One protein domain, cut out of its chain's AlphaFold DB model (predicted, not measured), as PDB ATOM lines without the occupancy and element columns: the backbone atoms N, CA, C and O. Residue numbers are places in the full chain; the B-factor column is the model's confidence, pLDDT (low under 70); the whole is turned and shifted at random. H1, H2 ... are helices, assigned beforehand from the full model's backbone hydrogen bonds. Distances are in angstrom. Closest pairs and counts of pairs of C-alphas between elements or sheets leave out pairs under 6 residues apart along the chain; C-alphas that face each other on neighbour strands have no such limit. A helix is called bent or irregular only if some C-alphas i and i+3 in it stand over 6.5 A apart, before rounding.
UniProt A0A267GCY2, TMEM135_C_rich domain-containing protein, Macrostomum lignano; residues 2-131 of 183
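AT A GLANCE: This is residues 2 to 131 of the 183 residues of the protein "TMEM135_C_rich domain-containing protein" of Macrostomum lignano (UniProt A0A267GCY2). A long helical hairpin, H3 and H4, makes the length of a narrow rod, and H5 folds back along the later part of H4. Two small helices, H1 and H2, sit at the end of the rod where H4 ends and H5 begins; at the other end the tip of the hairpin, residues 61 to 67, stands free. The printed part has 130 residues, with five named helices in the order H1, H2, H3, H4, H5 and no named strand; its class is all helix. The whole is loose, with a radius of gyration of the C-alphas of 19.9 A and spans of 65 by 28 by 24 A.

IN THESE COORDINATES: H4, the longest helix, is residues 66 to 104 and measures 55.8 A from C-alpha 66 at (80.873, 98.717, 222.362) to C-alpha 104 at (47.304, 54.275, 219.850). It is neither bent nor irregular, but only just: C-alphas 75 and 78 are 6.3 A apart. It has a kink of 30 degrees near residue 95. H3, residues 29 to 60, measures 45.9 A and is likewise neither bent nor irregular, but only just: C-alphas 47 and 50 are 6.4 A apart. H5, residues 111 to 129, measures 26.5 A and ends with C-alpha 129 at (65.903, 70.611, 225.034); it is only just irregular, C-alphas 114 and 117 being 6.7 A apart. H1 is residues 2 to 10, 13.0 A, and H2 is residues 18 to 21, 5.4 A.

HOW THE PARTS SIT: H4 touches H3 at a shallow tilt of 26 degrees, opposite ways, as a helical hairpin; the closest C-alphas, of Tyr 41 and Gly 88, are 5.0 A apart. H4 and H5 also form a helical hairpin and touch at a shallow tilt of 29 degrees, opposite ways, closest at the C-alphas of Phe 94 and Ser 122, 4.9 A. H3 and H5 are apart. H2 is close to H4 but not clearly touching, with the C-alphas of Cys 18 and Cys 99 closest at 6.5 A. H1 only just touches H5, with 3 pairs of C-alphas within 8 A, and meets residue 111 alone of H5; the C-alphas of Ser 5 and Met 111 are closest at 6.6 A, and the tilt is steep, 67 degrees. O i to N i+4 pairs are within hydrogen-bond range in 4 of 5 cases in H1, 26 of 28 in H3, 30 of 35 in H4 and 11 of 15 in H5; H2 is too short for such a pair.

THE WHOLE: The two C-alphas farthest apart, of Asn 11 and Gly 65, are 65.6 A from each other. The printed part has no cut; the link from H3 to H4 is tight, and the other three are short. The mean pLDDT of the printed part is 83.2, and it is under 70 in residues 2 to 14 and 60 to 67.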
ATOM      1  N   ALA A   2      37.683  71.080 238.877       50.28
ATOM      2  CA  ALA A   2      37.445  70.039 239.898       50.28
ATOM      3  C   ALA A   2      36.147  69.218 239.702       50.28
ATOM      4  O   ALA A   2      36.140  68.014 239.946       50.28
ATOM      5  N   VAL A   3      35.070  69.847 239.218       52.97
ATOM      6  CA  VAL A   3      33.790  69.167 238.924       52.97
ATOM      7  C   VAL A   3      33.924  68.218 237.727       52.97
ATOM      8  O   VAL A   3      33.499  67.071 237.800       52.97
ATOM      9  N   LEU A   4      34.601  68.661 236.662       54.31
ATOM     10  CA  LEU A   4      34.845  67.861 235.457       54.31
ATOM     11  C   LEU A   4      35.762  66.661 235.723       54.31
ATOM     12  O   LEU A   4      35.545  65.605 235.147       54.31
ATOM     13  N   SER A   5      36.737  66.780 236.633       57.94
ATOM     14  CA  SER A   5      37.562  65.641 237.070       57.94
ATOM     15  C   SER A   5      36.728  64.557 237.759       57.94
ATOM     16  O   SER A   5      36.880  63.388 237.420       57.94
ATOM     17  N   LYS A   6      35.799  64.933 238.651       61.06
ATOM     18  CA  LYS A   6      34.902  63.970 239.316       61.06
ATOM     19  C   LYS A   6      33.916  63.307 238.348       61.06
ATOM     20  O   LYS A   6      33.567  62.149 238.548       61.06
ATOM     21  N   TYR A   7      33.466  64.030 237.320       55.41
ATOM     22  CA  TYR A   7      32.582  63.485 236.284       55.41
ATOM     23  C   TYR A   7      33.327  62.619 235.255       55.41
ATOM     24  O   TYR A   7      32.794  61.592 234.853       55.41
ATOM     25  N   SER A   8      34.559  62.978 234.876       57.50
ATOM     26  CA  SER A   8      35.393  62.229 233.917       57.50
ATOM     27  C   SER A   8      35.905  60.894 234.469       57.50
ATOM     28  O   SER A   8      36.060  59.951 233.700       57.50
ATOM     29  N   GLU A   9      36.152  60.782 235.781       59.56
ATOM     30  CA  GLU A   9      36.492  59.488 236.402       59.56
ATOM     31  C   GLU A   9      35.283  58.552 236.511       59.56
ATOM     32  O   GLU A   9      35.438  57.344 236.369       59.56
ATOM     33  N   LYS A  10      34.082  59.094 236.757       57.47
ATOM     34  CA  LYS A  10      32.859  58.288 236.904       57.47
ATOM     35  C   LYS A  10      32.259  57.868 235.565       57.47
ATOM     36  O   LYS A  10      31.770  56.753 235.446       57.47
ATOM     37  N   ASN A  11      32.334  58.745 234.569       57.31
ATOM     38  CA  ASN A  11      31.876  58.491 233.215       57.31
ATOM     39  C   ASN A  11      33.092  58.628 232.303       57.31
ATOM     40  O   ASN A  11      33.427  59.739 231.888       57.31
ATOM     41  N   ALA A  12      33.769  57.516 232.005       62.91
ATOM     42  CA  ALA A  12      34.733  57.497 230.916       62.91
ATOM     43  C   ALA A  12      34.004  58.017 229.670       62.91
ATOM     44  O   ALA A  12      33.048  57.406 229.194       62.91
ATOM     45  N   LEU A  13      34.378  59.214 229.216       65.50
ATOM     46  CA  LEU A  13      33.718  59.883 228.103       65.50
ATOM     47  C   LEU A  13      34.090  59.111 226.831       65.50
ATOM     48  O   LEU A  13      35.115  59.365 226.198       65.50
ATOM     49  N   HIS A  14      33.288  58.099 226.514       67.00
ATOM     50  CA  HIS A  14      33.405  57.289 225.312       67.00
ATOM     51  C   HIS A  14      32.642  57.966 224.168       67.00
ATOM     52  O   HIS A  14      31.541  58.469 224.360       67.00
ATOM     53  N   GLY A  15      33.232  57.980 222.971       72.25
ATOM     54  CA  GLY A  15      32.568  58.438 221.742       72.25
ATOM     55  C   GLY A  15      32.910  59.857 221.275       72.25
ATOM     56  O   GLY A  15      32.768  60.128 220.089       72.25
ATOM     57  N   PHE A  16      33.443  60.727 222.137       80.44
ATOM     58  CA  PHE A  16      33.841  62.089 221.741       80.44
ATOM     59  C   PHE A  16      35.046  62.092 220.804       80.44
ATOM     60  O   PHE A  16      35.879  61.191 220.879       80.44
ATOM     61  N   THR A  17      35.207  63.095 219.944       84.31
ATOM     62  CA  THR A  17      36.363  63.249 219.029       84.31
ATOM     63  C   THR A  17      37.489  64.117 219.627       84.31
ATOM     64  O   THR A  17      37.288  64.812 220.618       84.31
ATOM     65  N   CYS A  18      38.723  64.049 219.089       85.00
ATOM     66  CA  CYS A  18      39.827  64.906 219.566       85.00
ATOM     67  C   CYS A  18      39.488  66.378 219.345       85.00
ATOM     68  O   CYS A  18      39.884  67.240 220.123       85.00
ATOM     69  N   TYR A  19      38.729  66.634 218.285       86.94
ATOM     70  CA  TYR A  19      38.195  67.933 217.948       86.94
ATOM     71  C   TYR A  19      37.313  68.485 219.071       86.94
ATOM     72  O   TYR A  19      37.559  69.588 219.536       86.94
ATOM     73  N   GLU A  20      36.362  67.705 219.583       86.25
ATOM     74  CA  GLU A  20      35.422  68.164 220.617       86.25
ATOM     75  C   GLU A  20      36.079  68.446 221.973       86.25
ATOM     76  O   GLU A  20      35.607  69.304 222.715       86.25
ATOM     77  N   VAL A  21      37.158  67.731 222.305       82.62
ATOM     78  CA  VAL A  21      37.751  67.781 223.653       82.62
ATOM     79  C   VAL A  21      39.081  68.534 223.694       82.62
ATOM     80  O   VAL A  21      39.367  69.221 224.672       82.62
ATOM     81  N   CYS A  22      39.920  68.404 222.667       83.19
ATOM     82  CA  CYS A  22      41.321  68.837 222.714       83.19
ATOM     83  C   CYS A  22      41.646  69.973 221.745       83.19
ATOM     84  O   CYS A  22      42.425  70.855 222.104       83.19
ATOM     85  N   HIS A  23      41.089  69.962 220.531       88.25
ATOM     86  CA  HIS A  23      41.386  70.969 219.511       88.25
ATOM     87  C   HIS A  23      40.142  71.450 218.752       88.25
ATOM     88  O   HIS A  23      39.997  71.251 217.546       88.25
ATOM     89  N   THR A  24      39.268  72.160 219.463       90.19
ATOM     90  CA  THR A  24      37.956  72.630 218.975       90.19
ATOM     91  C   THR A  24      38.013  73.654 217.838       90.19
ATOM     92  O   THR A  24      36.989  73.964 217.242       90.19
ATOM     93  N   TRP A  25      39.191  74.182 217.499       90.25
ATOM     94  CA  TRP A  25      39.375  75.164 216.422       90.25
ATOM     95  C   TRP A  25      39.707  74.540 215.058       90.25
ATOM     96  O   TRP A  25      39.754  75.256 214.058       90.25
ATOM     97  N   SER A  26      39.997  73.237 214.981       89.62
ATOM     98  CA  SER A  26      40.305  72.572 213.708       89.62
ATOM     99  C   SER A  26      39.989  71.083 213.756       89.62
ATOM    100  O   SER A  26      40.451  70.388 214.653       89.62
ATOM    101  N   ALA A  27      39.256  70.570 212.765       88.50
ATOM    102  CA  ALA A  27      38.889  69.155 212.700       88.50
ATOM    103  C   ALA A  27      40.096  68.220 212.489       88.50
ATOM    104  O   ALA A  27      40.064  67.067 212.919       88.50
ATOM    105  N   SER A  28      41.175  68.696 211.855       90.56
ATOM    106  CA  SER A  28      42.363  67.882 211.591       90.56
ATOM    107  C   SER A  28      43.445  68.087 212.654       90.56
ATOM    108  O   SER A  28      43.926  69.198 212.886       90.56
ATOM    109  N   CYS A  29      43.891  66.983 213.264       90.00
ATOM    110  CA  CYS A  29      44.909  66.991 214.323       90.00
ATOM    111  C   CYS A  29      46.215  67.666 213.868       90.00
ATOM    112  O   CYS A  29      46.837  68.412 214.623       90.00
ATOM    113  N   LEU A  30      46.620  67.450 212.608       90.94
ATOM    114  CA  LEU A  30      47.841  68.035 212.051       90.94
ATOM    115  C   LEU A  30      47.742  69.559 211.910       90.94
ATOM    116  O   LEU A  30      48.702  70.270 212.210       90.94
ATOM    117  N   GLN A  31      46.593  70.072 211.465       92.69
ATOM    118  CA  GLN A  31      46.387  71.512 211.327       92.69
ATOM    119  C   GLN A  31      46.278  72.178 212.698       92.69
ATOM    120  O   GLN A  31      46.879  73.232 212.913       92.69
ATOM    121  N   ALA A  32      45.590  71.533 213.643       91.69
ATOM    122  CA  ALA A  32      45.548  71.973 215.031       91.69
ATOM    123  C   ALA A  32      46.954  72.070 215.640       91.69
ATOM    124  O   ALA A  32      47.300  73.091 216.239       91.69
ATOM    125  N   TRP A  33      47.785  71.049 215.427       92.69
ATOM    126  CA  TRP A  33      49.169  71.031 215.893       92.69
ATOM    127  C   TRP A  33      50.007  72.159 215.283       92.69
ATOM    128  O   TRP A  33      50.675  72.880 216.022       92.69
ATOM    129  N   LYS A  34      49.935  72.373 213.961       93.00
ATOM    130  CA  LYS A  34      50.644  73.478 213.286       93.00
ATOM    131  C   LYS A  34      50.212  74.845 213.816       93.00
ATOM    132  O   LYS A  34      51.062  75.699 214.079       93.00
ATOM    133  N   ALA A  35      48.907  75.044 214.001       93.19
ATOM    134  CA  ALA A  35      48.356  76.288 214.529       93.19
ATOM    135  C   ALA A  35      48.890  76.582 215.939       93.19
ATOM    136  O   ALA A  35      49.352  77.694 216.210       93.19
ATOM    137  N   VAL A  36      48.904  75.573 216.816       93.00
ATOM    138  CA  VAL A  36      49.432  75.731 218.178       93.00
ATOM    139  C   VAL A  36      50.937  75.902 218.175       93.00
ATOM    140  O   VAL A  36      51.431  76.726 218.938       93.00
ATOM    141  N   ALA A  37      51.673  75.185 217.326       92.88
ATOM    142  CA  ALA A  37      53.114  75.361 217.209       92.88
ATOM    143  C   ALA A  37      53.442  76.826 216.883       92.88
ATOM    144  O   ALA A  37      54.189  77.471 217.621       92.88
ATOM    145  N   PHE A  38      52.805  77.396 215.856       92.94
ATOM    146  CA  PHE A  38      53.016  78.796 215.484       92.94
ATOM    147  C   PHE A  38      52.622  79.769 216.606       92.94
ATOM    148  O   PHE A  38      53.394  80.668 216.953       92.94
ATOM    149  N   ALA A  39      51.451  79.573 217.216       93.12
ATOM    150  CA  ALA A  39      50.983  80.414 218.317       93.12
ATOM    151  C   ALA A  39      51.902  80.335 219.550       93.12
ATOM    152  O   ALA A  39      52.191  81.361 220.175       93.12
ATOM    153  N   SER A  40      52.403  79.142 219.871       93.06
ATOM    154  CA  SER A  40      53.262  78.885 221.029       93.06
ATOM    155  C   SER A  40      54.632  79.513 220.846       93.06
ATOM    156  O   SER A  40      55.077  80.241 221.727       93.06
ATOM    157  N   TYR A  41      55.274  79.327 219.688       93.19
ATOM    158  CA  TYR A  41      56.563  79.964 219.405       93.19
ATOM    159  C   TYR A  41      56.458  81.488 219.359       93.19
ATOM    160  O   TYR A  41      57.293  82.181 219.943       93.19
ATOM    161  N   LYS A  42      55.397  82.024 218.742       93.75
ATOM    162  CA  LYS A  42      55.130  83.469 218.727       93.75
ATOM    163  C   LYS A  42      54.966  84.024 220.143       93.75
ATOM    164  O   LYS A  42      55.490  85.092 220.449       93.75
ATOM    165  N   SER A  43      54.251  83.307 221.007       92.56
ATOM    166  CA  SER A  43      54.024  83.719 222.398       92.56
ATOM    167  C   SER A  43      55.286  83.582 223.247       92.56
ATOM    168  O   SER A  43      55.624  84.503 223.985       92.56
ATOM    169  N   ALA A  44      56.034  82.490 223.084       92.38
ATOM    170  CA  ALA A  44      57.304  82.274 223.767       92.38
ATOM    171  C   ALA A  44      58.301  83.389 223.437       92.38
ATOM    172  O   ALA A  44      58.877  83.990 224.345       92.38
ATOM    173  N   PHE A  45      58.430  83.744 222.157       90.69
ATOM    174  CA  PHE A  45      59.300  84.837 221.741       90.69
ATOM    175  C   PHE A  45      58.867  86.176 222.354       90.69
ATOM    176  O   PHE A  45      59.703  86.904 222.880       90.69
ATOM    177  N   LYS A  46      57.560  86.476 222.375       93.00
ATOM    178  CA  LYS A  46      57.024  87.695 223.009       93.00
ATOM    179  C   LYS A  46      57.329  87.798 224.506       93.00
ATOM    180  O   LYS A  46      57.495  88.910 224.990       93.00
ATOM    181  N   ILE A  47      57.388  86.678 225.228       91.50
ATOM    182  CA  ILE A  47      57.672  86.659 226.671       91.50
ATOM    183  C   ILE A  47      59.178  86.738 226.930       91.50
ATOM    184  O   ILE A  47      59.631  87.538 227.747       91.50
ATOM    185  N   TYR A  48      59.974  85.926 226.235       90.38
ATOM    186  CA  TYR A  48      61.405  85.836 226.517       90.38
ATOM    187  C   TYR A  48      62.205  86.999 225.937       90.38
ATOM    188  O   TYR A  48      63.153  87.449 226.578       90.38
ATOM    189  N   LEU A  49      61.828  87.531 224.772       91.19
ATOM    190  CA  LEU A  49      62.532  88.660 224.164       91.19
ATOM    191  C   LEU A  49      62.696  89.855 225.130       91.19
ATOM    192  O   LEU A  49      63.839  90.261 225.349       91.19
ATOM    193  N   PRO A  50      61.636  90.401 225.766       93.00
ATOM    194  CA  PRO A  50      61.790  91.518 226.696       93.00
ATOM    195  C   PRO A  50      62.590  91.143 227.948       93.00
ATOM    196  O   PRO A  50      63.382  91.958 228.415       93.00
ATOM    197  N   LEU A  51      62.456  89.914 228.465       90.56
ATOM    198  CA  LEU A  51      63.243  89.442 229.613       90.56
ATOM    199  C   LEU A  51      64.747  89.447 229.309       90.56
ATOM    200  O   LEU A  51      65.554  89.921 230.112       90.56
ATOM    201  N   TYR A  52      65.134  88.966 228.127       88.56
ATOM    202  CA  TYR A  52      66.532  88.965 227.711       88.56
ATOM    203  C   TYR A  52      67.042  90.377 227.392       88.56
ATOM    204  O   TYR A  52      68.160  90.707 227.792       88.56
ATOM    205  N   ILE A  53      66.230  91.242 226.775       89.44
ATOM    206  CA  ILE A  53      66.573  92.663 226.575       89.44
ATOM    207  C   ILE A  53      66.804  93.362 227.921       89.44
ATOM    208  O   ILE A  53      67.810  94.055 228.094       89.44
ATOM    209  N   LEU A  54      65.928  93.137 228.901       89.38
ATOM    210  CA  LEU A  54      66.076  93.686 230.246       89.38
ATOM    211  C   LEU A  54      67.368  93.190 230.911       89.38
ATOM    212  O   LEU A  54      68.108  93.983 231.495       89.38
ATOM    213  N   SER A  55      67.692  91.901 230.765       86.25
ATOM    214  CA  SER A  55      68.936  91.334 231.302       86.25
ATOM    215  C   SER A  55      70.194  91.991 230.713       86.25
ATOM    216  O   SER A  55      71.174  92.215 231.430       86.25
ATOM    217  N   LEU A  56      70.153  92.367 229.430       85.25
ATOM    218  CA  LEU A  56      71.223  93.112 228.766       85.25
ATOM    219  C   LEU A  56      71.303  94.554 229.284       85.25
ATOM    220  O   LEU A  56      72.402  95.051 229.534       85.25
ATOM    221  N   PHE A  57      70.162  95.211 229.511       85.19
ATOM    222  CA  PHE A  57      70.121  96.574 230.048       85.19
ATOM    223  C   PHE A  57      70.695  96.661 231.470       85.19
ATOM    224  O   PHE A  57      71.509  97.542 231.753       85.19
ATOM    225  N   ILE A  58      70.350  95.709 232.342       84.12
ATOM    226  CA  ILE A  58      70.886  95.632 233.713       84.12
ATOM    227  C   ILE A  58      72.409  95.430 233.686       84.12
ATOM    228  O   ILE A  58      73.137  96.089 234.430       84.12
ATOM    229  N   ARG A  59      72.916  94.570 232.793       75.12
ATOM    230  CA  ARG A  59      74.364  94.329 232.642       75.12
ATOM    231  C   ARG A  59      75.114  95.537 232.083       75.12
ATOM    232  O   ARG A  59      76.253  95.766 232.484       75.12
ATOM    233  N   LYS A  60      74.482  96.342 231.221       67.75
ATOM    234  CA  LYS A  60      75.079  97.549 230.624       67.75
ATOM    235  C   LYS A  60      75.476  98.606 231.665       67.75
ATOM    236  O   LYS A  60      76.430  99.339 231.430       67.75
ATOM    237  N   ARG A  61      74.805  98.669 232.827       62.00
ATOM    238  CA  ARG A  61      75.180  99.597 233.919       62.00
ATOM    239  C   ARG A  61      76.576  99.329 234.495       62.00
ATOM    240  O   ARG A  61      77.149 100.221 235.109       62.00
ATOM    241  N   LYS A  62      77.139  98.134 234.292       59.09
ATOM    242  CA  LYS A  62      78.458  97.739 234.798       59.09
ATOM    243  C   LYS A  62      79.504  97.877 233.680       59.09
ATOM    244  O   LYS A  62      79.868  96.889 233.060       59.09
ATOM    245  N   ASN A  63      79.905  99.122 233.394       59.88
ATOM    246  CA  ASN A  63      81.047  99.568 232.568       59.88
ATOM    247  C   ASN A  63      81.629  98.549 231.562       59.88
ATOM    248  O   ASN A  63      82.539  97.788 231.896       59.88
ATOM    249  N   GLN A  64      81.160  98.559 230.309       58.34
ATOM    250  CA  GLN A  64      81.761  97.782 229.216       58.34
ATOM    251  C   GLN A  64      81.561  98.491 227.858       58.34
ATOM    252  O   GLN A  64      80.448  98.891 227.517       58.34
ATOM    253  N   GLY A  65      82.641  98.650 227.082       64.50
ATOM    254  CA  GLY A  65      82.645  99.313 225.769       64.50
ATOM    255  C   GLY A  65      81.856  98.576 224.671       64.50
ATOM    256  O   GLY A  65      81.419  97.438 224.845       64.50
ATOM    257  N   LYS A  66      81.695  99.213 223.495       63.31
ATOM    258  CA  LYS A  66      80.873  98.717 222.362       63.31
ATOM    259  C   LYS A  66      81.204  97.274 221.926       63.31
ATOM    260  O   LYS A  66      80.293  96.534 221.570       63.31
ATOM    261  N   SER A  67      82.471  96.851 222.013       66.88
ATOM    262  CA  SER A  67      82.926  95.486 221.673       66.88
ATOM    263  C   SER A  67      82.327  94.395 222.578       66.88
ATOM    264  O   SER A  67      82.007  93.297 222.116       66.88
ATOM    265  N   THR A  68      82.080  94.695 223.855       74.50
ATOM    266  CA  THR A  68      81.511  93.720 224.796       74.50
ATOM    267  C   THR A  68      80.028  93.458 224.525       74.50
ATOM    268  O   THR A  68      79.565  92.334 224.703       74.50
ATOM    269  N   ILE A  69      79.282  94.458 224.043       75.81
ATOM    270  CA  ILE A  69      77.835  94.338 223.799       75.81
ATOM    271  C   ILE A  69      77.547  93.310 222.700       75.81
ATOM    272  O   ILE A  69      76.681  92.456 222.876       75.81
ATOM    273  N   TYR A  70      78.302  93.333 221.596       79.12
ATOM    274  CA  TYR A  70      78.146  92.345 220.522       79.12
ATOM    275  C   TYR A  70      78.426  90.920 221.015       79.12
ATOM    276  O   TYR A  70      77.656  90.007 220.717       79.12
ATOM    277  N   LYS A  71      79.466  90.732 221.840       80.56
ATOM    278  CA  LYS A  71      79.767  89.429 222.456       80.56
ATOM    279  C   LYS A  71      78.643  88.961 223.386       80.56
ATOM    280  O   LYS A  71      78.265  87.795 223.344       80.56
ATOM    281  N   GLN A  72      78.073  89.861 224.187       80.00
ATOM    282  CA  GLN A  72      76.944  89.548 225.070       80.00
ATOM    283  C   GLN A  72      75.676  89.195 224.289       80.00
ATOM    284  O   GLN A  72      74.974  88.255 224.658       80.00
ATOM    285  N   LEU A  73      75.396  89.904 223.194       82.56
ATOM    286  CA  LEU A  73      74.256  89.610 222.332       82.56
ATOM    287  C   LEU A  73      74.398  88.227 221.683       82.56
ATOM    288  O   LEU A  73      73.451  87.443 221.714       82.56
ATOM    289  N   MET A  74      75.598  87.891 221.197       84.06
ATOM    290  CA  MET A  74      75.904  86.570 220.635       84.06
ATOM    291  C   MET A  74      75.779  85.433 221.656       84.06
ATOM    292  O   MET A  74      75.476  84.306 221.277       84.06
ATOM    293  N   GLN A  75      75.950  85.711 222.951       83.12
ATOM    294  CA  GLN A  75      75.710  84.734 224.020       83.12
ATOM    295  C   GLN A  75      74.228  84.621 224.408       83.12
ATOM    296  O   GLN A  75      73.762  83.542 224.763       83.12
ATOM    297  N   VAL A  76      73.479  85.724 224.359       85.31
ATOM    298  CA  VAL A  76      72.064  85.769 224.756       85.31
ATOM    299  C   VAL A  76      71.139  85.207 223.677       85.31
ATOM    300  O   VAL A  76      70.143  84.563 223.997       85.31
ATOM    301  N   PHE A  77      71.472  85.406 222.407       87.19
ATOM    302  CA  PHE A  77      70.681  84.912 221.284       87.19
ATOM    303  C   PHE A  77      70.426  83.390 221.329       87.19
ATOM    304  O   PHE A  77      69.259  82.998 221.318       87.19
ATOM    305  N   PRO A  78      71.437  82.506 221.470       88.44
ATOM    306  CA  PRO A  78      71.185  81.066 221.562       88.44
ATOM    307  C   PRO A  78      70.360  80.693 222.800       88.44
ATOM    308  O   PRO A  78      69.540  79.781 222.739       88.44
ATOM    309  N   GLU A  79      70.512  81.420 223.909       86.00
ATOM    310  CA  GLU A  79      69.730  81.202 225.130       86.00
ATOM    311  C   GLU A  79      68.249  81.575 224.945       86.00
ATOM    312  O   GLU A  79      67.368  80.867 225.444       86.00
ATOM    313  N   LEU A  80      67.962  82.649 224.201       88.94
ATOM    314  CA  LEU A  80      66.604  83.060 223.833       88.94
ATOM    315  C   LEU A  80      65.926  82.007 222.953       88.94
ATOM    316  O   LEU A  80      64.791  81.607 223.230       88.94
ATOM    317  N   PHE A  81      66.623  81.540 221.915       89.81
ATOM    318  CA  PHE A  81      66.106  80.493 221.034       89.81
ATOM    319  C   PHE A  81      65.891  79.190 221.791       89.81
ATOM    320  O   PHE A  81      64.837  78.579 221.645       89.81
ATOM    321  N   ARG A  82      66.828  78.801 222.660       90.19
ATOM    322  CA  ARG A  82      66.709  77.582 223.464       90.19
ATOM    323  C   ARG A  82      65.529  77.628 224.432       90.19
ATOM    324  O   ARG A  82      64.758  76.675 224.472       90.19
ATOM    325  N   SER A  83      65.329  78.747 225.130       89.12
ATOM    326  CA  SER A  83      64.188  78.923 226.048       89.12
ATOM    327  C   SER A  83      62.852  78.956 225.297       89.12
ATOM    328  O   SER A  83      61.855  78.385 225.739       89.12
ATOM    329  N   SER A  84      62.836  79.581 224.116       90.56
ATOM    330  CA  SER A  84      61.659  79.589 223.241       90.56
ATOM    331  C   SER A  84      61.363  78.195 222.687       90.56
ATOM    332  O   SER A  84      60.199  77.812 222.588       90.56
ATOM    333  N   PHE A  85      62.406  77.420 222.375       92.00
ATOM    334  CA  PHE A  85      62.296  76.042 221.913       92.00
ATOM    335  C   PHE A  85      61.794  75.106 223.004       92.00
ATOM    336  O   PHE A  85      60.915  74.294 222.735       92.00
ATOM    337  N   PHE A  86      62.272  75.270 224.237       91.31
ATOM    338  CA  PHE A  86      61.766  74.551 225.402       91.31
ATOM    339  C   PHE A  86      60.262  74.787 225.601       91.31
ATOM    340  O   PHE A  86      59.477  73.837 225.610       91.31
ATOM    341  N   LEU A  87      59.845  76.057 225.692       90.19
ATOM    342  CA  LEU A  87      58.448  76.403 225.960       90.19
ATOM    343  C   LEU A  87      57.524  76.027 224.793       90.19
ATOM    344  O   LEU A  87      56.442  75.481 225.009       90.19
ATOM    345  N   GLY A  88      57.964  76.287 223.559       92.44
ATOM    346  CA  GLY A  88      57.233  75.920 222.350       92.44
ATOM    347  C   GLY A  88      57.065  74.406 222.230       92.44
ATOM    348  O   GLY A  88      55.939  73.932 222.072       92.44
ATOM    349  N   THR A  89      58.155  73.647 222.385       92.31
ATOM    350  CA  THR A  89      58.144  72.177 222.329       92.31
ATOM    351  C   THR A  89      57.226  71.578 223.384       92.31
ATOM    352  O   THR A  89      56.474  70.665 223.056       92.31
ATOM    353  N   ASN A  90      57.205  72.102 224.612       93.56
ATOM    354  CA  ASN A  90      56.286  71.612 225.643       93.56
ATOM    355  C   ASN A  90      54.812  71.744 225.214       93.56
ATOM    356  O   ASN A  90      54.056  70.776 225.260       93.56
ATOM    357  N   ALA A  91      54.412  72.921 224.727       92.06
ATOM    358  CA  ALA A  91      53.029  73.184 224.337       92.06
ATOM    359  C   ALA A  91      52.583  72.362 223.113       92.06
ATOM    360  O   ALA A  91      51.501  71.772 223.111       92.06
ATOM    361  N   LEU A  92      53.419  72.289 222.072       93.00
ATOM    362  CA  LEU A  92      53.077  71.550 220.851       93.00
ATOM    363  C   LEU A  92      53.139  70.029 221.049       93.00
ATOM    364  O   LEU A  92      52.322  69.307 220.473       93.00
ATOM    365  N   SER A  93      54.081  69.533 221.860       92.56
ATOM    366  CA  SER A  93      54.184  68.098 222.152       92.56
ATOM    367  C   SER A  93      53.030  67.622 223.021       92.56
ATOM    368  O   SER A  93      52.577  66.504 222.811       92.56
ATOM    369  N   PHE A  94      52.482  68.466 223.901       92.69
ATOM    370  CA  PHE A  94      51.286  68.132 224.673       92.69
ATOM    371  C   PHE A  94      50.097  67.796 223.768       92.69
ATOM    372  O   PHE A  94      49.544  66.704 223.854       92.69
ATOM    373  N   ILE A  95      49.744  68.683 222.833       91.31
ATOM    374  CA  ILE A  95      48.601  68.450 221.933       91.31
ATOM    375  C   ILE A  95      48.831  67.226 221.044       91.31
ATOM    376  O   ILE A  95      47.921  66.414 220.863       91.31
ATOM    377  N   MET A  96      50.049  67.072 220.516       91.62
ATOM    378  CA  MET A  96      50.406  65.901 219.715       91.62
ATOM    379  C   MET A  96      50.304  64.611 220.536       91.62
ATOM    380  O   MET A  96      49.715  63.638 220.070       91.62
ATOM    381  N   ALA A  97      50.819  64.611 221.767       91.38
ATOM    382  CA  ALA A  97      50.783  63.464 222.664       91.38
ATOM    383  C   ALA A  97      49.346  63.067 223.002       91.38
ATOM    384  O   ALA A  97      49.035  61.885 222.939       91.38
ATOM    385  N   VAL A  98      48.446  64.020 223.273       89.94
ATOM    386  CA  VAL A  98      47.029  63.714 223.538       89.94
ATOM    387  C   VAL A  98      46.372  63.035 222.330       89.94
ATOM    388  O   VAL A  98      45.689  62.020 222.480       89.94
ATOM    389  N   CYS A  99      46.610  63.555 221.122       89.38
ATOM    390  CA  CYS A  99      46.051  62.981 219.896       89.38
ATOM    391  C   CYS A  99      46.617  61.579 219.615       89.38
ATOM    392  O   CYS A  99      45.857  60.655 219.324       89.38
ATOM    393  N   LEU A 100      47.936  61.405 219.736       88.94
ATOM    394  CA  LEU A 100      48.609  60.117 219.550       88.94
ATOM    395  C   LEU A 100      48.156  59.084 220.582       88.94
ATOM    396  O   LEU A 100      47.832  57.958 220.211       88.94
ATOM    397  N   TRP A 101      48.068  59.466 221.857       88.06
ATOM    398  CA  TRP A 101      47.644  58.576 222.940       88.06
ATOM    399  C   TRP A 101      46.245  58.021 222.689       88.06
ATOM    400  O   TRP A 101      45.980  56.833 222.881       88.06
ATOM    401  N   ARG A 102      45.351  58.874 222.183       84.88
ATOM    402  CA  ARG A 102      43.997  58.466 221.828       84.88
ATOM    403  C   ARG A 102      43.957  57.525 220.619       84.88
ATOM    404  O   ARG A 102      43.151  56.596 220.600       84.88
ATOM    405  N   HIS A 103      44.795  57.755 219.608       82.88
ATOM    406  CA  HIS A 103      44.851  56.886 218.430       82.88
ATOM    407  C   HIS A 103      45.501  55.525 218.716       82.88
ATOM    408  O   HIS A 103      45.089  54.539 218.110       82.88
ATOM    409  N   LEU A 104      46.482  55.468 219.622       83.94
ATOM    410  CA  LEU A 104      47.304  54.275 219.850       83.94
ATOM    411  C   LEU A 104      46.864  53.423 221.049       83.94
ATOM    412  O   LEU A 104      46.990  52.207 220.987       83.94
ATOM    413  N   ILE A 105      46.387  54.031 222.142       81.50
ATOM    414  CA  ILE A 105      46.242  53.329 223.433       81.50
ATOM    415  C   ILE A 105      44.781  53.175 223.839       81.50
ATOM    416  O   ILE A 105      44.329  52.071 224.133       81.50
ATOM    417  N   SER A 106      44.018  54.268 223.893       74.62
ATOM    418  CA  SER A 106      42.622  54.188 224.327       74.62
ATOM    419  C   SER A 106      41.786  55.332 223.782       74.62
ATOM    420  O   SER A 106      42.171  56.494 223.859       74.62
ATOM    421  N   LYS A 107      40.574  55.011 223.322       75.06
ATOM    422  CA  LYS A 107      39.569  56.004 222.906       75.06
ATOM    423  C   LYS A 107      38.874  56.692 224.092       75.06
ATOM    424  O   LYS A 107      38.010  57.536 223.874       75.06
ATOM    425  N   SER A 108      39.210  56.311 225.325       75.94
ATOM    426  CA  SER A 108      38.555  56.787 226.545       75.94
ATOM    427  C   SER A 108      39.181  58.090 227.033       75.94
ATOM    428  O   SER A 108      40.390  58.144 227.286       75.94
ATOM    429  N   PHE A 109      38.360  59.122 227.225       74.19
ATOM    430  CA  PHE A 109      38.806  60.388 227.801       74.19
ATOM    431  C   PHE A 109      38.719  60.376 229.327       74.19
ATOM    432  O   PHE A 109      37.779  60.900 229.930       74.19
ATOM    433  N   THR A 110      39.740  59.800 229.945       79.25
ATOM    434  CA  THR A 110      39.959  59.870 231.395       79.25
ATOM    435  C   THR A 110      41.059  60.883 231.695       79.25
ATOM    436  O   THR A 110      42.012  60.993 230.926       79.25
ATOM    437  N   MET A 111      40.987  61.569 232.841       76.81
ATOM    438  CA  MET A 111      42.003  62.542 233.289       76.81
ATOM    439  C   MET A 111      43.443  62.001 233.225       76.81
ATOM    440  O   MET A 111      44.371  62.734 232.876       76.81
ATOM    441  N   ALA A 112      43.632  60.709 233.505       80.38
ATOM    442  CA  ALA A 112      44.926  60.045 233.381       80.38
ATOM    443  C   ALA A 112      45.426  59.994 231.923       80.38
ATOM    444  O   ALA A 112      46.566  60.361 231.648       80.38
ATOM    445  N   ASN A 113      44.561  59.603 230.984       80.12
ATOM    446  CA  ASN A 113      44.912  59.396 229.576       80.12
ATOM    447  C   ASN A 113      45.029  60.694 228.774       80.12
ATOM    448  O   ASN A 113      45.735  60.719 227.772       80.12
ATOM    449  N   THR A 114      44.329  61.754 229.173       81.69
ATOM    450  CA  THR A 114      44.236  62.995 228.382       81.69
ATOM    451  C   THR A 114      44.983  64.159 229.013       81.69
ATOM    452  O   THR A 114      45.358  65.092 228.311       81.69
ATOM    453  N   GLY A 115      45.217  64.109 230.325       84.94
ATOM    454  CA  GLY A 115      45.964  65.125 231.059       84.94
ATOM    455  C   GLY A 115      47.318  64.607 231.521       84.94
ATOM    456  O   GLY A 115      48.353  65.091 231.067       84.94
ATOM    457  N   PHE A 116      47.309  63.620 232.421       87.19
ATOM    458  CA  PHE A 116      48.518  63.206 233.140       87.19
ATOM    459  C   PHE A 116      49.575  62.574 232.227       87.19
ATOM    460  O   PHE A 116      50.704  63.055 232.187       87.19
ATOM    461  N   LEU A 117      49.219  61.536 231.466       90.00
ATOM    462  CA  LEU A 117      50.174  60.803 230.628       90.00
ATOM    463  C   LEU A 117      50.707  61.653 229.460       90.00
ATOM    464  O   LEU A 117      51.929  61.734 229.310       90.00
ATOM    465  N   PRO A 118      49.863  62.369 228.688       91.19
ATOM    466  CA  PRO A 118      50.353  63.264 227.645       91.19
ATOM    467  C   PRO A 118      51.174  64.429 228.199       91.19
ATOM    468  O   PRO A 118      52.174  64.800 227.593       91.19
ATOM    469  N   GLY A 119      50.789  64.973 229.359       91.81
ATOM    470  CA  GLY A 119      51.530  66.031 230.052       91.81
ATOM    471  C   GLY A 119      52.897  65.573 230.556       91.81
ATOM    472  O   GLY A 119      53.879  66.310 230.454       91.81
ATOM    473  N   LEU A 120      52.990  64.341 231.060       92.00
ATOM    474  CA  LEU A 120      54.253  63.738 231.473       92.00
ATOM    475  C   LEU A 120      55.160  63.503 230.262       92.00
ATOM    476  O   LEU A 120      56.326  63.893 230.292       92.00
ATOM    477  N   ALA A 121      54.620  62.941 229.177       92.88
ATOM    478  CA  ALA A 121      55.365  62.717 227.941       92.88
ATOM    479  C   ALA A 121      55.857  64.035 227.317       92.88
ATOM    480  O   ALA A 121      57.030  64.146 226.957       92.88
ATOM    481  N   SER A 122      55.001  65.060 227.238       94.06
ATOM    482  CA  SER A 122      55.369  66.371 226.692       94.06
ATOM    483  C   SER A 122      56.443  67.064 227.526       94.06
ATOM    484  O   SER A 122      57.416  67.584 226.980       94.06
ATOM    485  N   SER A 123      56.314  67.009 228.854       92.31
ATOM    486  CA  SER A 123      57.279  67.616 229.776       92.31
ATOM    487  C   SER A 123      58.628  66.893 229.742       92.31
ATOM    488  O   SER A 123      59.675  67.545 229.756       92.31
ATOM    489  N   ALA A 124      58.619  65.560 229.637       92.50
ATOM    490  CA  ALA A 124      59.825  64.747 229.481       92.50
ATOM    491  C   ALA A 124      60.540  65.012 228.145       92.50
ATOM    492  O   ALA A 124      61.766  65.062 228.099       92.50
ATOM    493  N   LEU A 125      59.796  65.247 227.061       92.62
ATOM    494  CA  LEU A 125      60.388  65.659 225.787       92.62
ATOM    495  C   LEU A 125      60.939  67.087 225.855       92.62
ATOM    496  O   LEU A 125      62.048  67.347 225.389       92.62
ATOM    497  N   ALA A 126      60.197  68.015 226.460       92.81
ATOM    498  CA  ALA A 126      60.609  69.408 226.565       92.81
ATOM    499  C   ALA A 126      61.901  69.561 227.377       92.81
ATOM    500  O   ALA A 126      62.825  70.247 226.934       92.81
ATOM    501  N   ILE A 127      62.016  68.891 228.530       91.19
ATOM    502  CA  ILE A 127      63.176  69.051 229.421       91.19
ATOM    503  C   ILE A 127      64.497  68.639 228.758       91.19
ATOM    504  O   ILE A 127      65.535  69.233 229.061       91.19
ATOM    505  N   CYS A 128      64.466  67.709 227.797       89.25
ATOM    506  CA  CYS A 128      65.635  67.312 227.009       89.25
ATOM    507  C   CYS A 128      66.249  68.482 226.226       89.25
ATOM    508  O   CYS A 128      67.473  68.554 226.095       89.25
ATOM    509  N   PHE A 129      65.434  69.438 225.775       88.25
ATOM    510  CA  PHE A 129      65.903  70.611 225.034       88.25
ATOM    511  C   PHE A 129      66.409  71.743 225.940       88.25
ATOM    512  O   PHE A 129      67.213  72.574 225.509       88.25
ATOM    513  N   GLU A 130      66.025  71.763 227.216       88.50
ATOM    514  CA  GLU A 130      66.453  72.796 228.166       88.50
ATOM    515  C   GLU A 130      67.937  72.650 228.552       88.50
ATOM    516  O   GLU A 130      68.521  71.564 228.455       88.50
ATOM    517  N   ARG A 131      68.584  73.734 228.995       84.62
ATOM    518  CA  ARG A 131      69.978  73.722 229.474       84.62
ATOM    519  C   ARG A 131      70.077  73.077 230.862       84.62
ATOM    520  O   ARG A 131      69.363  73.473 231.776       84.62
TER     521      ARG A 131